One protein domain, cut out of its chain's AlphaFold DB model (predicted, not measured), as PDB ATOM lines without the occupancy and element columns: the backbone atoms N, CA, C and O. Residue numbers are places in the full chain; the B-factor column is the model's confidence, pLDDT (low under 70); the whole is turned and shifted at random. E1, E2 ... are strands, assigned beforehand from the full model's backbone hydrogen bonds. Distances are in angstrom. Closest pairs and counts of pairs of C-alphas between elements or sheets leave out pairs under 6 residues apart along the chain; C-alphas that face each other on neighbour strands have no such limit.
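AT A GLANCE: This is residues 43 to 140 of the 239 residues of an uncharacterized protein of Acetobacteroides hydrogenigenes (UniProt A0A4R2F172). This is a sandwich of two twisted four-stranded sheets, E1 to E4 and E5 to E8, face to face with their strands running nearly alike, at 18 degrees. The chain completes one sheet before crossing to the other by the long link of residues 85 to 97, and the turn of the bent hairpin E2 and E3 lies at the opposite end of the length from the turn between E5 and E6. The printed part has 98 residues, with no named helix and eight strands, E1 to E8 in chain order; each sheet is antiparallel, ordered E1 - E2 - E3 - E4 and E5 - E6 - E7 - E8, and the class is all strand. The whole is compact, with a radius of gyration of the C-alphas of 12.9 A, and elongated, spanning 42 by 27 by 23 A.

HOW THE PARTS SIT: E1, residues 43 to 48, E2, residues 53 to 63, E3, residues 66 to 76, and E4, residues 79 to 84, form a meander, each strand the antiparallel neighbour of the one before. N 47 and O 55 are 2.8 A apart across hairpin E1 and E2, N 56 and O 73 2.8 A across hairpin E2 and E3, and N 74 and O 82 2.9 A across hairpin E3 and E4, within hydrogen-bond range. E2 bends by 67 degrees at residue 59 and E3 by 72 degrees at residue 70. E5, residues 98 to 101, E6, residues 106 to 114, E7, residues 121 to 128, and E8, residues 131 to 139, form a second meander. Here N 100 and O 108, 2.8 A, N 109 and O 125, 2.9 A, and N 124 and O 136, 2.8 A, are within hydrogen-bond range across its three hairpins. Residues 88 to 89 pair antiparallel with residues 113 to 114 of E6. Between the edge strands E4 and E8 the closest C-alphas are those of Val 81 and Arg 131, 5.6 A. E1 and E8 are apart.

IN THESE COORDINATES: E1 begins at C-alpha 43, (-33.060, 48.503, 30.955). E2 is 28.2 A from first to last C-alpha, E3 27.6 A, E6 26.0 A, E7 22.3 A and E8 23.7 A. E8 bends by 54 degrees at residue 134 and ends at C-alpha 139, (-44.387, 32.970, 49.841).

THE WHOLE: The two C-alphas farthest apart are those of Ala 64 and Asp 104, 42.4 A. The printed part has no cut. The link from E4 to E5 is long, with 13 residues. The mean pLDDT of the printed part is 96.3, and no printed residue is under 70.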
ATOM      1  N   ILE A  43     -33.384  48.991  29.612       96.38
ATOM      2  CA  ILE A  43     -33.060  48.503  30.955       96.38
ATOM      3  C   ILE A  43     -32.736  49.705  31.839       96.38
ATOM      4  O   ILE A  43     -31.780  50.428  31.560       96.38
ATOM      5  N   GLN A  44     -33.523  49.917  32.894       96.88
ATOM      6  CA  GLN A  44     -33.310  50.996  33.865       96.88
ATOM      7  C   GLN A  44     -32.487  50.539  35.072       96.88
ATOM      8  O   GLN A  44     -31.728  51.334  35.624       96.88
ATOM      9  N   GLN A  45     -32.592  49.268  35.470       96.81
ATOM     10  CA  GLN A  45     -31.835  48.723  36.595       96.81
ATOM     11  C   GLN A  45     -31.203  47.379  36.233       96.81
ATOM     12  O   GLN A  45     -31.765  46.562  35.510       96.81
ATOM     13  N   THR A  46     -29.989  47.148  36.725       97.50
ATOM     14  CA  THR A  46     -29.274  45.881  36.577       97.50
ATOM     15  C   THR A  46     -28.711  45.473  37.929       97.50
ATOM     16  O   THR A  46     -28.008  46.253  38.567       97.50
ATOM     17  N   ILE A  47     -29.012  44.249  38.354       97.50
ATOM     18  CA  ILE A  47     -28.565  43.663  39.616       97.50
ATOM     19  C   ILE A  47     -27.694  42.454  39.271       97.50
ATOM     20  O   ILE A  47     -28.173  41.476  38.693       97.50
ATOM     21  N   ASN A  48     -26.400  42.532  39.585       97.62
ATOM     22  CA  ASN A  48     -25.490  41.395  39.441       97.62
ATOM     23  C   ASN A  48     -25.687  40.447  40.624       97.62
ATOM     24  O   ASN A  48     -25.656  40.886  41.773       97.62
ATOM     25  N   LEU A  49     -25.875  39.165  40.335       97.25
ATOM     26  CA  LEU A  49     -26.091  38.113  41.323       97.25
ATOM     27  C   LEU A  49     -24.881  37.171  41.351       97.25
ATOM     28  O   LEU A  49     -23.966  37.274  40.527       97.25
ATOM     29  N   SER A  50     -24.855  36.247  42.310       96.50
ATOM     30  CA  SER A  50     -23.825  35.205  42.359       96.50
ATOM     31  C   SER A  50     -23.906  34.267  41.146       96.50
ATOM     32  O   SER A  50     -24.885  34.249  40.398       96.50
ATOM     33  N   ASN A  51     -22.848  33.475  40.945       95.12
ATOM     34  CA  ASN A  51     -22.793  32.399  39.947       95.12
ATOM     35  C   ASN A  51     -23.100  32.858  38.509       95.12
ATOM     36  O   ASN A  51     -23.709  32.132  37.733       95.12
ATOM     37  N   GLY A  52     -22.694  34.079  38.149       96.56
ATOM     38  CA  GLY A  52     -22.837  34.600  36.785       96.56
ATOM     39  C   GLY A  52     -24.267  34.984  36.393       96.56
ATOM     40  O   GLY A  52     -24.520  35.254  35.213       96.56
ATOM     41  N   PHE A  53     -25.198  35.016  37.351       98.25
ATOM     42  CA  PHE A  53     -26.554  35.501  37.127       98.25
ATOM     43  C   PHE A  53     -26.625  37.032  37.145       98.25
ATOM     44  O   PHE A  53     -25.895  37.716  37.864       98.25
ATOM     45  N   ARG A  54     -27.542  37.584  36.354       98.12
ATOM     46  CA  ARG A  54     -27.823  39.020  36.299       98.12
ATOM     47  C   ARG A  54     -29.303  39.257  36.049       98.12
ATOM     48  O   ARG A  54     -29.837  38.743  35.067       98.12
ATOM     49  N   LEU A  55     -29.939  40.048  36.907       98.19
ATOM     50  CA  LEU A  55     -31.319  40.493  36.735       98.19
ATOM     51  C   LEU A  55     -31.329  41.892  36.114       98.19
ATOM     52  O   LEU A  55     -30.746  42.828  36.653       98.19
ATOM     53  N   GLU A  56     -31.975  42.023  34.965       97.75
ATOM     54  CA  GLU A  56     -32.174  43.274  34.239       97.75
ATOM     55  C   GLU A  56     -33.649  43.666  34.347       97.75
ATOM     56  O   GLU A  56     -34.522  42.866  34.016       97.75
ATOM     57  N   LEU A  57     -33.924  44.884  34.808       97.81
ATOM     58  CA  LEU A  57     -35.273  45.389  35.045       97.81
ATOM     59  C   LEU A  57     -35.584  46.561  34.114       97.81
ATOM     60  O   LEU A  57     -34.746  47.443  33.889       97.81
ATOM     61  N   GLY A  58     -36.791  46.516  33.557       97.00
ATOM     62  CA  GLY A  58     -37.315  47.402  32.524       97.00
ATOM     63  C   GLY A  58     -38.623  48.088  32.948       97.00
ATOM     64  O   GLY A  58     -39.266  47.658  33.903       97.00
ATOM     65  N   HIS A  59     -39.062  49.101  32.196       95.88
ATOM     66  CA  HIS A  59     -40.351  49.792  32.394       95.88
ATOM     67  C   HIS A  59     -40.566  50.308  33.832       95.88
ATOM     68  O   HIS A  59     -41.550  49.959  34.486       95.88
ATOM     69  N   GLU A  60     -39.630  51.122  34.331       97.12
ATOM     70  CA  GLU A  60     -39.737  51.721  35.670       97.12
ATOM     71  C   GLU A  60     -40.984  52.614  35.791       97.12
ATOM     72  O   GLU A  60     -41.191  53.521  34.983       97.12
ATOM     73  N   THR A  61     -41.763  52.393  36.847       96.31
ATOM     74  CA  THR A  61     -42.824  53.290  37.310       96.31
ATOM     75  C   THR A  61     -42.544  53.698  38.754       96.31
ATOM     76  O   THR A  61     -42.207  52.862  39.594       96.31
ATOM     77  N   VAL A  62     -42.669  54.994  39.051       94.94
ATOM     78  CA  VAL A  62     -42.396  55.555  40.382       94.94
ATOM     79  C   VAL A  62     -43.700  56.016  41.024       94.94
ATOM     80  O   VAL A  62     -44.377  56.898  40.498       94.94
ATOM     81  N   TYR A  63     -44.019  55.454  42.191       90.38
ATOM     82  CA  TYR A  63     -45.176  55.821  43.007       90.38
ATOM     83  C   TYR A  63     -44.709  56.246  44.402       90.38
ATOM     84  O   TYR A  63     -44.371  55.415  45.241       90.38
ATOM     85  N   ALA A  64     -44.686  57.554  44.672       90.50
ATOM     86  CA  ALA A  64     -44.071  58.110  45.882       90.50
ATOM     87  C   ALA A  64     -42.610  57.629  46.053       90.50
ATOM     88  O   ALA A  64     -41.766  57.971  45.228       90.50
ATOM     89  N   SER A  65     -42.297  56.858  47.099       89.06
ATOM     90  CA  SER A  65     -40.967  56.266  47.327       89.06
ATOM     91  C   SER A  65     -40.791  54.870  46.713       89.06
ATOM     92  O   SER A  65     -39.690  54.318  46.737       89.06
ATOM     93  N   LEU A  66     -41.866  54.285  46.186       90.81
ATOM     94  CA  LEU A  66     -41.874  52.946  45.616       90.81
ATOM     95  C   LEU A  66     -41.444  52.988  44.146       90.81
ATOM     96  O   LEU A  66     -41.947  53.797  43.363       90.81
ATOM     97  N   LYS A  67     -40.535  52.085  43.771       95.31
ATOM     98  CA  LYS A  67     -40.141  51.838  42.381       95.31
ATOM     99  C   LYS A  67     -40.591  50.450  41.963       95.31
ATOM    100  O   LYS A  67     -40.193  49.471  42.592       95.31
ATOM    101  N   LEU A  68     -41.378  50.394  40.897       96.81
ATOM    102  CA  LEU A  68     -41.867  49.164  40.289       96.81
ATOM    103  C   LEU A  68     -41.301  49.029  38.882       96.81
ATOM    104  O   LEU A  68     -41.108  50.027  38.190       96.81
ATOM    105  N   TYR A  69     -41.060  47.798  38.451       97.94
ATOM    106  CA  TYR A  69     -40.559  47.494  37.114       97.94
ATOM    107  C   TYR A  69     -41.524  46.539  36.421       97.94
ATOM    108  O   TYR A  69     -41.755  45.445  36.922       97.94
ATOM    109  N   GLY A  70     -42.083  46.935  35.278       97.25
ATOM    110  CA  GLY A  70     -43.018  46.107  34.496       97.25
ATOM    111  C   GLY A  70     -42.342  45.117  33.540       97.25
ATOM    112  O   GLY A  70     -42.986  44.565  32.649       97.25
ATOM    113  N   PHE A  71     -41.021  44.960  33.636       97.19
ATOM    114  CA  PHE A  71     -40.258  43.994  32.854       97.19
ATOM    115  C   PHE A  71     -39.087  43.455  33.670       97.19
ATOM    116  O   PHE A  71     -38.344  44.228  34.277       97.19
ATOM    117  N   ALA A  72     -38.878  42.142  33.612       97.62
ATOM    118  CA  ALA A  72     -37.705  41.479  34.159       97.62
ATOM    119  C   ALA A  72     -37.079  40.545  33.127       97.62
ATOM    120  O   ALA A  72     -37.761  39.814  32.414       97.62
ATOM    121  N   ARG A  73     -35.749  40.524  33.090       97.50
ATOM    122  CA  ARG A  73     -34.961  39.581  32.302       97.50
ATOM    123  C   ARG A  73     -33.822  39.028  33.138       97.50
ATOM    124  O   ARG A  73     -32.963  39.774  33.600       97.50
ATOM    125  N   LEU A  74     -33.782  37.710  33.280       97.94
ATOM    126  CA  LEU A  74     -32.678  37.011  33.924       97.94
ATOM    127  C   LEU A  74     -31.696  36.522  32.859       97.94
ATOM    128  O   LEU A  74     -32.076  35.851  31.893       97.94
ATOM    129  N   ARG A  75     -30.416  36.821  33.067       97.75
ATOM    130  CA  ARG A  75     -29.308  36.269  32.289       97.75
ATOM    131  C   ARG A  75     -28.433  35.373  33.151       97.75
ATOM    132  O   ARG A  75     -28.224  35.674  34.320       97.75
ATOM    133  N   HIS A  76     -27.870  34.335  32.545       97.81
ATOM    134  CA  HIS A  76     -26.818  33.500  33.116       97.81
ATOM    135  C   HIS A  76     -25.653  33.458  32.126       97.81
ATOM    136  O   HIS A  76     -25.834  33.076  30.968       97.81
ATOM    137  N   ASN A  77     -24.475  33.929  32.543       96.75
ATOM    138  CA  ASN A  77     -23.281  34.014  31.690       96.75
ATOM    139  C   ASN A  77     -23.545  34.728  30.347       96.75
ATOM    140  O   ASN A  77     -23.094  34.311  29.283       96.75
ATOM    141  N   GLY A  78     -24.333  35.807  30.396       95.75
ATOM    142  CA  GLY A  78     -24.698  36.628  29.236       95.75
ATOM    143  C   GLY A  78     -25.874  36.104  28.405       95.75
ATOM    144  O   GLY A  78     -26.488  36.895  27.684       95.75
ATOM    145  N   GLN A  79     -26.258  34.833  28.542       96.00
ATOM    146  CA  GLN A  79     -27.411  34.254  27.848       96.00
ATOM    147  C   GLN A  79     -28.706  34.550  28.601       96.00
ATOM    148  O   GLN A  79     -28.747  34.451  29.824       96.00
ATOM    149  N   GLN A  80     -29.765  34.925  27.883       96.19
ATOM    150  CA  GLN A  80     -31.092  35.090  28.475       96.19
ATOM    151  C   GLN A  80     -31.661  33.718  28.836       96.19
ATOM    152  O   GLN A  80     -31.750  32.847  27.975       96.19
ATOM    153  N   VAL A  81     -32.061  33.550  30.096       96.81
ATOM    154  CA  VAL A  81     -32.689  32.312  30.587       96.81
ATOM    155  C   VAL A  81     -34.161  32.509  30.931       96.81
ATOM    156  O   VAL A  81     -34.938  31.568  30.836       96.81
ATOM    157  N   TYR A  82     -34.559  33.732  31.285       97.12
ATOM    158  CA  TYR A  82     -35.942  34.095  31.581       97.12
ATOM    159  C   TYR A  82     -36.200  35.542  31.166       97.12
ATOM    160  O   TYR A  82     -35.307  36.387  31.263       97.12
ATOM    161  N   ALA A  83     -37.414  35.818  30.704       96.69
ATOM    162  CA  ALA A  83     -37.914  37.162  30.466       96.69
ATOM    163  C   ALA A  83     -39.418  37.190  30.732       96.69
ATOM    164  O   ALA A  83     -40.123  36.248  30.369       96.69
ATOM    165  N   ASP A  84     -39.891  38.270  31.337       96.25
ATOM    166  CA  ASP A  84     -41.295  38.472  31.651       96.25
ATOM    167  C   ASP A  84     -41.671  39.947  31.609       96.25
ATOM    168  O   ASP A  84     -40.901  40.827  31.993       96.25
ATOM    169  N   SER A  85     -42.883  40.184  31.125       96.12
ATOM    170  CA  SER A  85     -43.534  41.490  31.062       96.12
ATOM    171  C   SER A  85     -44.991  41.414  31.525       96.12
ATOM    172  O   SER A  85     -45.792  42.267  31.151       96.12
ATOM    173  N   SER A  86     -45.367  40.336  32.224       95.88
ATOM    174  CA  SER A  86     -46.721  40.126  32.744       95.88
ATOM    175  C   SER A  86     -46.847  40.464  34.229       95.88
ATOM    176  O   SER A  86     -47.964  40.691  34.689       95.88
ATOM    177  N   ASN A  87     -45.729  40.538  34.958       97.19
ATOM    178  CA  ASN A  87     -45.686  40.899  36.371       97.19
ATOM    179  C   ASN A  87     -45.004  42.253  36.605       97.19
ATOM    180  O   ASN A  87     -44.232  42.742  35.776       97.19
ATOM    181  N   GLU A  88     -45.251  42.819  37.785       97.31
ATOM    182  CA  GLU A  88     -44.514  43.962  38.317       97.31
ATOM    183  C   GLU A  88     -43.508  43.504  39.379       97.31
ATOM    184  O   GLU A  88     -43.821  42.687  40.242       97.31
ATOM    185  N   TYR A  89     -42.299  44.055  39.345       97.62
ATOM    186  CA  TYR A  89     -41.194  43.658  40.216       97.62
ATOM    187  C   TYR A  89     -40.792  44.790  41.163       97.62
ATOM    188  O   TYR A  89     -40.693  45.947  40.747       97.62
ATOM    189  N   GLU A  90     -40.504  44.445  42.419       93.44
ATOM    190  CA  GLU A  90     -40.120  45.381  43.486       93.44
ATOM    191  C   GLU A  90     -38.780  44.945  44.117       93.44
ATOM    192  O   GLU A  90     -38.760  44.249  45.127       93.44
ATOM    193  N   PRO A  91     -37.618  45.332  43.556       88.25
ATOM    194  CA  PRO A  91     -36.303  44.880  44.031       88.25
ATOM    195  C   PRO A  91     -35.817  45.641  45.283       88.25
ATOM    196  O   PRO A  91     -34.616  45.832  45.462       88.25
ATOM    197  N   GLN A  92     -36.731  46.174  46.102       83.19
ATOM    198  CA  GLN A  92     -36.387  47.009  47.262       83.19
ATOM    199  C   GLN A  92     -36.144  46.194  48.539       83.19
ATOM    200  O   GLN A  92     -35.531  46.703  49.478       83.19
ATOM    201  N   SER A  93     -36.604  44.942  48.583       86.44
ATOM    202  CA  SER A  93     -36.343  44.046  49.705       86.44
ATOM    203  C   SER A  93     -34.854  43.729  49.818       86.44
ATOM    204  O   SER A  93     -34.202  43.377  48.842       86.44
ATOM    205  N   SER A  94     -34.310  43.784  51.033       90.62
ATOM    206  CA  SER A  94     -32.921  43.388  51.294       90.62
ATOM    207  C   SER A  94     -32.671  41.886  51.117       90.62
ATOM    208  O   SER A  94     -31.515  41.467  51.100       90.62
ATOM    209  N   LEU A  95     -33.730  41.076  50.997       95.38
ATOM    210  CA  LEU A  95     -33.640  39.623  50.829       95.38
ATOM    211  C   LEU A  95     -33.608  39.176  49.366       95.38
ATOM    212  O   LEU A  95     -33.168  38.058  49.098       95.38
ATOM    213  N   TYR A  96     -34.085  40.008  48.437       96.56
ATOM    214  CA  TYR A  96     -34.294  39.617  47.043       96.56
ATOM    215  C   TYR A  96     -33.678  40.628  46.074       96.56
ATOM    216  O   TYR A  96     -33.611  41.816  46.373       96.56
ATOM    217  N   PRO A  97     -33.284  40.193  44.868       97.69
ATOM    218  CA  PRO A  97     -33.266  38.810  44.375       97.69
ATOM    219  C   PRO A  97     -32.247  37.906  45.095       97.69
ATOM    220  O   PRO A  97     -31.220  38.376  45.582       97.69
ATOM    221  N   LEU A  98     -32.515  36.598  45.123       97.38
ATOM    222  CA  LEU A  98     -31.670  35.581  45.765       97.38
ATOM    223  C   LEU A  98     -31.320  34.465  44.774       97.38
ATOM    224  O   LEU A  98     -32.170  34.052  43.992       97.38
ATOM    225  N   VAL A  99     -30.092  33.945  44.833       98.19
ATOM    226  CA  VAL A  99     -29.668  32.750  44.083       98.19
ATOM    227  C   VAL A  99     -29.318  31.643  45.072       98.19
ATOM    228  O   VAL A  99     -28.407  31.809  45.885       98.19
ATOM    229  N   VAL A 100     -30.011  30.511  44.979       98.00
ATOM    230  CA  VAL A 100     -29.767  29.311  45.786       98.00
ATOM    231  C   VAL A 100     -29.124  28.242  44.895       98.00
ATOM    232  O   VAL A 100     -29.746  27.820  43.919       98.00
ATOM    233  N   PRO A 101     -27.884  27.796  45.174       97.38
ATOM    234  CA  PRO A 101     -27.275  26.684  44.446       97.38
ATOM    235  C   PRO A 101     -28.111  25.403  44.574       97.38
ATOM    236  O   PRO A 101     -28.537  25.053  45.674       97.38
ATOM    237  N   ALA A 102     -28.318  24.697  43.462       97.25
ATOM    238  CA  ALA A 102     -29.144  23.488  43.397       97.25
ATOM    239  C   ALA A 102     -28.430  22.296  42.727       97.25
ATOM    240  O   ALA A 102     -29.071  21.376  42.224       97.25
ATOM    241  N   GLY A 103     -27.097  22.320  42.718       95.06
ATOM    242  CA  GLY A 103     -26.224  21.349  42.064       95.06
ATOM    243  C   GLY A 103     -25.024  22.049  41.421       95.06
ATOM    244  O   GLY A 103     -24.859  23.258  41.569       95.06
ATOM    245  N   ASP A 104     -24.195  21.306  40.685       91.81
ATOM    246  CA  ASP A 104     -22.948  21.845  40.112       91.81
ATOM    247  C   ASP A 104     -23.186  22.909  39.021       91.81
ATOM    248  O   ASP A 104     -22.389  23.830  38.875       91.81
ATOM    249  N   ASN A 105     -24.289  22.805  38.269       93.81
ATOM    250  CA  ASN A 105     -24.672  23.738  37.194       93.81
ATOM    251  C   ASN A 105     -26.146  24.163  37.273       93.81
ATOM    252  O   ASN A 105     -26.723  24.639  36.287       93.81
ATOM    253  N   ASP A 106     -26.743  23.960  38.444       97.94
ATOM    254  CA  ASP A 106     -28.158  24.166  38.690       97.94
ATOM    255  C   ASP A 106     -28.326  25.218  39.788       97.94
ATOM    256  O   ASP A 106     -27.557  25.275  40.753       97.94
ATOM    257  N   ALA A 107     -29.328  26.074  39.641       98.38
ATOM    258  CA  ALA A 107     -29.647  27.102  40.617       98.38
ATOM    259  C   ALA A 107     -31.142  27.409  40.618       98.38
ATOM    260  O   ALA A 107     -31.828  27.285  39.603       98.38
ATOM    261  N   GLU A 108     -31.620  27.886  41.756       98.56
ATOM    262  CA  GLU A 108     -32.922  28.517  41.893       98.56
ATOM    263  C   GLU A 108     -32.715  30.021  42.062       98.56
ATOM    264  O   GLU A 108     -31.931  30.452  42.909       98.56
ATOM    265  N   VAL A 109     -33.401  30.829  41.258       98.50
ATOM    266  CA  VAL A 109     -33.375  32.291  41.390       98.50
ATOM    267  C   VAL A 109     -34.728  32.766  41.885       98.50
ATOM    268  O   VAL A 109     -35.740  32.515  41.234       98.50
ATOM    269  N   LEU A 110     -34.741  33.444  43.032       98.38
ATOM    270  CA  LEU A 110     -35.942  34.010  43.634       98.38
ATOM    271  C   LEU A 110     -36.021  35.500  43.325       98.38
ATOM    272  O   LEU A 110     -35.079  36.246  43.603       98.38
ATOM    273  N   ILE A 111     -37.152  35.928  42.776       98.12
ATOM    274  CA  ILE A 111     -37.432  37.328  42.455       98.12
ATOM    275  C   ILE A 111     -38.768  37.703  43.091       98.12
ATOM    276  O   ILE A 111     -39.753  36.990  42.917       98.12
ATOM    277  N   GLU A 112     -38.809  38.808  43.828       97.94
ATOM    278  CA  GLU A 112     -40.050  39.311  44.414       97.94
ATOM    279  C   GLU A 112     -40.948  39.951  43.349       97.94
ATOM    280  O   GLU A 112     -40.511  40.808  42.576       97.94
ATOM    281  N   VAL A 113     -42.210  39.523  43.336       97.94
ATOM    282  CA  VAL A 113     -43.276  40.059  42.492       97.94
ATOM    283  C   VAL A 113     -44.229  40.876  43.359       97.94
ATOM    284  O   VAL A 113     -44.734  40.390  44.375       97.94
ATOM    285  N   ASN A 114     -44.482  42.113  42.935       97.25
ATOM    286  CA  ASN A 114     -45.504  42.979  43.507       97.25
ATOM    287  C   ASN A 114     -46.892  42.452  43.119       97.25
ATOM    288  O   ASN A 114     -47.224  42.431  41.937       97.25
ATOM    289  N   ASP A 115     -47.700  42.060  44.105       96.38
ATOM    290  CA  ASP A 115     -49.037  41.475  43.883       96.38
ATOM    291  C   ASP A 115     -50.155  42.291  44.551       96.38
ATOM    292  O   ASP A 115     -51.206  41.766  44.918       96.38
ATOM    293  N   ARG A 116     -49.933  43.599  44.749       94.50
ATOM    294  CA  ARG A 116     -50.910  44.479  45.411       94.50
ATOM    295  C   ARG A 116     -52.290  44.415  44.717       94.50
ATOM    296  O   ARG A 116     -52.358  44.470  43.490       94.50
ATOM    297  N   PRO A 117     -53.398  44.369  45.486       94.69
ATOM    298  CA  PRO A 117     -53.475  44.582  46.936       94.69
ATOM    299  C   PRO A 117     -53.117  43.360  47.798       94.69
ATOM    300  O   PRO A 117     -53.069  43.495  49.020       94.69
ATOM    301  N   ASN A 118     -52.848  42.196  47.203       95.50
ATOM    302  CA  ASN A 118     -52.413  41.018  47.946       95.50
ATOM    303  C   ASN A 118     -50.964  41.174  48.435       95.50
ATOM    304  O   ASN A 118     -50.242  42.115  48.090       95.50
ATOM    305  N   LYS A 119     -50.526  40.224  49.265       96.12
ATOM    306  CA  LYS A 119     -49.136  40.129  49.709       96.12
ATOM    307  C   LYS A 119     -48.240  39.714  48.539       96.12
ATOM    308  O   LYS A 119     -48.564  38.787  47.805       96.12
ATOM    309  N   ASN A 120     -47.079  40.356  48.427       97.31
ATOM    310  CA  ASN A 120     -46.050  39.986  47.456       97.31
ATOM    311  C   ASN A 120     -45.654  38.508  47.594       97.31
ATOM    312  O   ASN A 120     -45.541  37.973  48.707       97.31
ATOM    313  N   TYR A 121     -45.358  37.874  46.463       97.75
ATOM    314  CA  TYR A 121     -44.866  36.501  46.392       97.75
ATOM    315  C   TYR A 121     -43.502  36.450  45.698       97.75
ATOM    316  O   TYR A 121     -43.054  37.416  45.083       97.75
ATOM    317  N   LEU A 122     -42.822  35.315  45.809       98.25
ATOM    318  CA  LEU A 122     -41.572  35.062  45.106       98.25
ATOM    319  C   LEU A 122     -41.837  34.217  43.875       98.25
ATOM    320  O   LEU A 122     -42.496  33.181  43.951       98.25
ATOM    321  N   LEU A 123     -41.261  34.626  42.757       98.06
ATOM    322  CA  LEU A 123     -41.092  33.776  41.599       98.06
ATOM    323  C   LEU A 123     -39.804  32.965  41.768       98.06
ATOM    324  O   LEU A 123     -38.722  33.544  41.852       98.06
ATOM    325  N   GLN A 124     -39.917  31.640  41.813       98.50
ATOM    326  CA  GLN A 124     -38.799  30.704  41.891       98.50
ATOM    327  C   GLN A 124     -38.499  30.149  40.498       98.50
ATOM    328  O   GLN A 124     -39.278  29.384  39.928       98.50
ATOM    329  N   LEU A 125     -37.361  30.548  39.945       98.44
ATOM    330  CA  LEU A 125     -36.894  30.147  38.623       98.44
ATOM    331  C   LEU A 125     -35.867  29.024  38.760       98.44
ATOM    332  O   LEU A 125     -34.754  29.266  39.223       98.44
ATOM    333  N   PHE A 126     -36.210  27.813  38.325       98.50
ATOM    334  CA  PHE A 126     -35.286  26.679  38.325       98.50
ATOM    335  C   PHE A 126     -34.468  26.686  37.038       98.50
ATOM    336  O   PHE A 126     -34.987  26.414  35.949       98.50
ATOM    337  N   VAL A 127     -33.179  26.978  37.154       98.31
ATOM    338  CA  VAL A 127     -32.243  27.035  36.035       98.31
ATOM    339  C   VAL A 127     -31.312  25.835  36.119       98.31
ATOM    340  O   VAL A 127     -30.563  25.711  37.080       98.31
ATOM    341  N   SER A 128     -31.330  24.974  35.102       97.88
ATOM    342  CA  SER A 128     -30.413  23.839  34.983       97.88
ATOM    343  C   SER A 128     -29.613  23.935  33.699       97.88
ATOM    344  O   SER A 128     -30.175  24.148  32.621       97.88
ATOM    345  N   ASN A 129     -28.289  23.801  33.807       96.31
ATOM    346  CA  ASN A 129     -27.367  23.880  32.669       96.31
ATOM    347  C   ASN A 129     -27.605  25.133  31.799       96.31
ATOM    348  O   ASN A 129     -27.627  25.076  30.568       96.31
ATOM    349  N   GLY A 130     -27.850  26.272  32.457       95.75
ATOM    350  CA  GLY A 130     -28.113  27.555  31.801       95.75
ATOM    351  C   GLY A 130     -29.452  27.657  31.068       95.75
ATOM    352  O   GLY A 130     -29.618  28.556  30.251       95.75
ATOM    353  N   ARG A 131     -30.412  26.773  31.347       96.75
ATOM    354  CA  ARG A 131     -31.769  26.833  30.793       96.75
ATOM    355  C   ARG A 131     -32.800  26.860  31.906       96.75
ATOM    356  O   ARG A 131     -32.664  26.146  32.892       96.75
ATOM    357  N   LEU A 132     -33.852  27.650  31.728       97.50
ATOM    358  CA  LEU A 132     -35.014  27.595  32.604       97.50
ATOM    359  C   LEU A 132     -35.752  26.269  32.392       97.50
ATOM    360  O   LEU A 132     -36.068  25.902  31.262       97.50
ATOM    361  N   THR A 133     -36.010  25.555  33.480       97.25
ATOM    362  CA  THR A 133     -36.664  24.238  33.465       97.25
ATOM    363  C   THR A 133     -38.020  24.246  34.149       97.25
ATOM    364  O   THR A 133     -38.884  23.445  33.798       97.25
ATOM    365  N   LYS A 134     -38.221  25.148  35.113       97.19
ATOM    366  CA  LYS A 134     -39.447  25.245  35.897       97.19
ATOM    367  C   LYS A 134     -39.582  26.650  36.476       97.19
ATOM    368  O   LYS A 134     -38.582  27.314  36.748       97.19
ATOM    369  N   VAL A 135     -40.822  27.078  36.661       97.88
ATOM    370  CA  VAL A 135     -41.185  28.316  37.349       97.88
ATOM    371  C   VAL A 135     -42.229  27.958  38.395       97.88
ATOM    372  O   VAL A 135     -43.216  27.303  38.064       97.88
ATOM    373  N   GLU A 136     -42.017  28.371  39.638       97.69
ATOM    374  CA  GLU A 136     -42.981  28.202  40.729       97.69
ATOM    375  C   GLU A 136     -43.191  29.512  41.482       97.69
ATOM    376  O   GLU A 136     -42.424  30.465  41.335       97.69
ATOM    377  N   LYS A 137     -44.253  29.556  42.289       97.62
ATOM    378  CA  LYS A 137     -44.477  30.626  43.259       97.62
ATOM    379  C   LYS A 137     -44.119  30.120  44.652       97.62
ATOM    380  O   LYS A 137     -44.444  28.981  44.981       97.62
ATOM    381  N   LEU A 138     -43.524  30.980  45.470       98.19
ATOM    382  CA  LEU A 138     -43.291  30.769  46.901       98.19
ATOM    383  C   LEU A 138     -43.811  31.973  47.700       98.19
ATOM    384  O   LEU A 138     -43.885  33.078  47.154       98.19
ATOM    385  N   PRO A 139     -44.139  31.816  48.995       97.88
ATOM    386  CA  PRO A 139     -44.387  32.970  49.841       97.88
ATOM    387  C   PRO A 139     -43.101  33.790  50.006       97.88
ATOM    388  O   PRO A 139     -42.001  33.241  50.063       97.88
ATOM    389  N   THR A 140     -43.232  35.108  50.157       97.38
ATOM    390  CA  THR A 140     -42.115  35.948  50.612       97.38
ATOM    391  C   THR A 140     -41.667  35.525  52.014       97.38
ATOM    392  O   THR A 140     -42.490  35.346  52.920       97.38
TER     393      THR A 140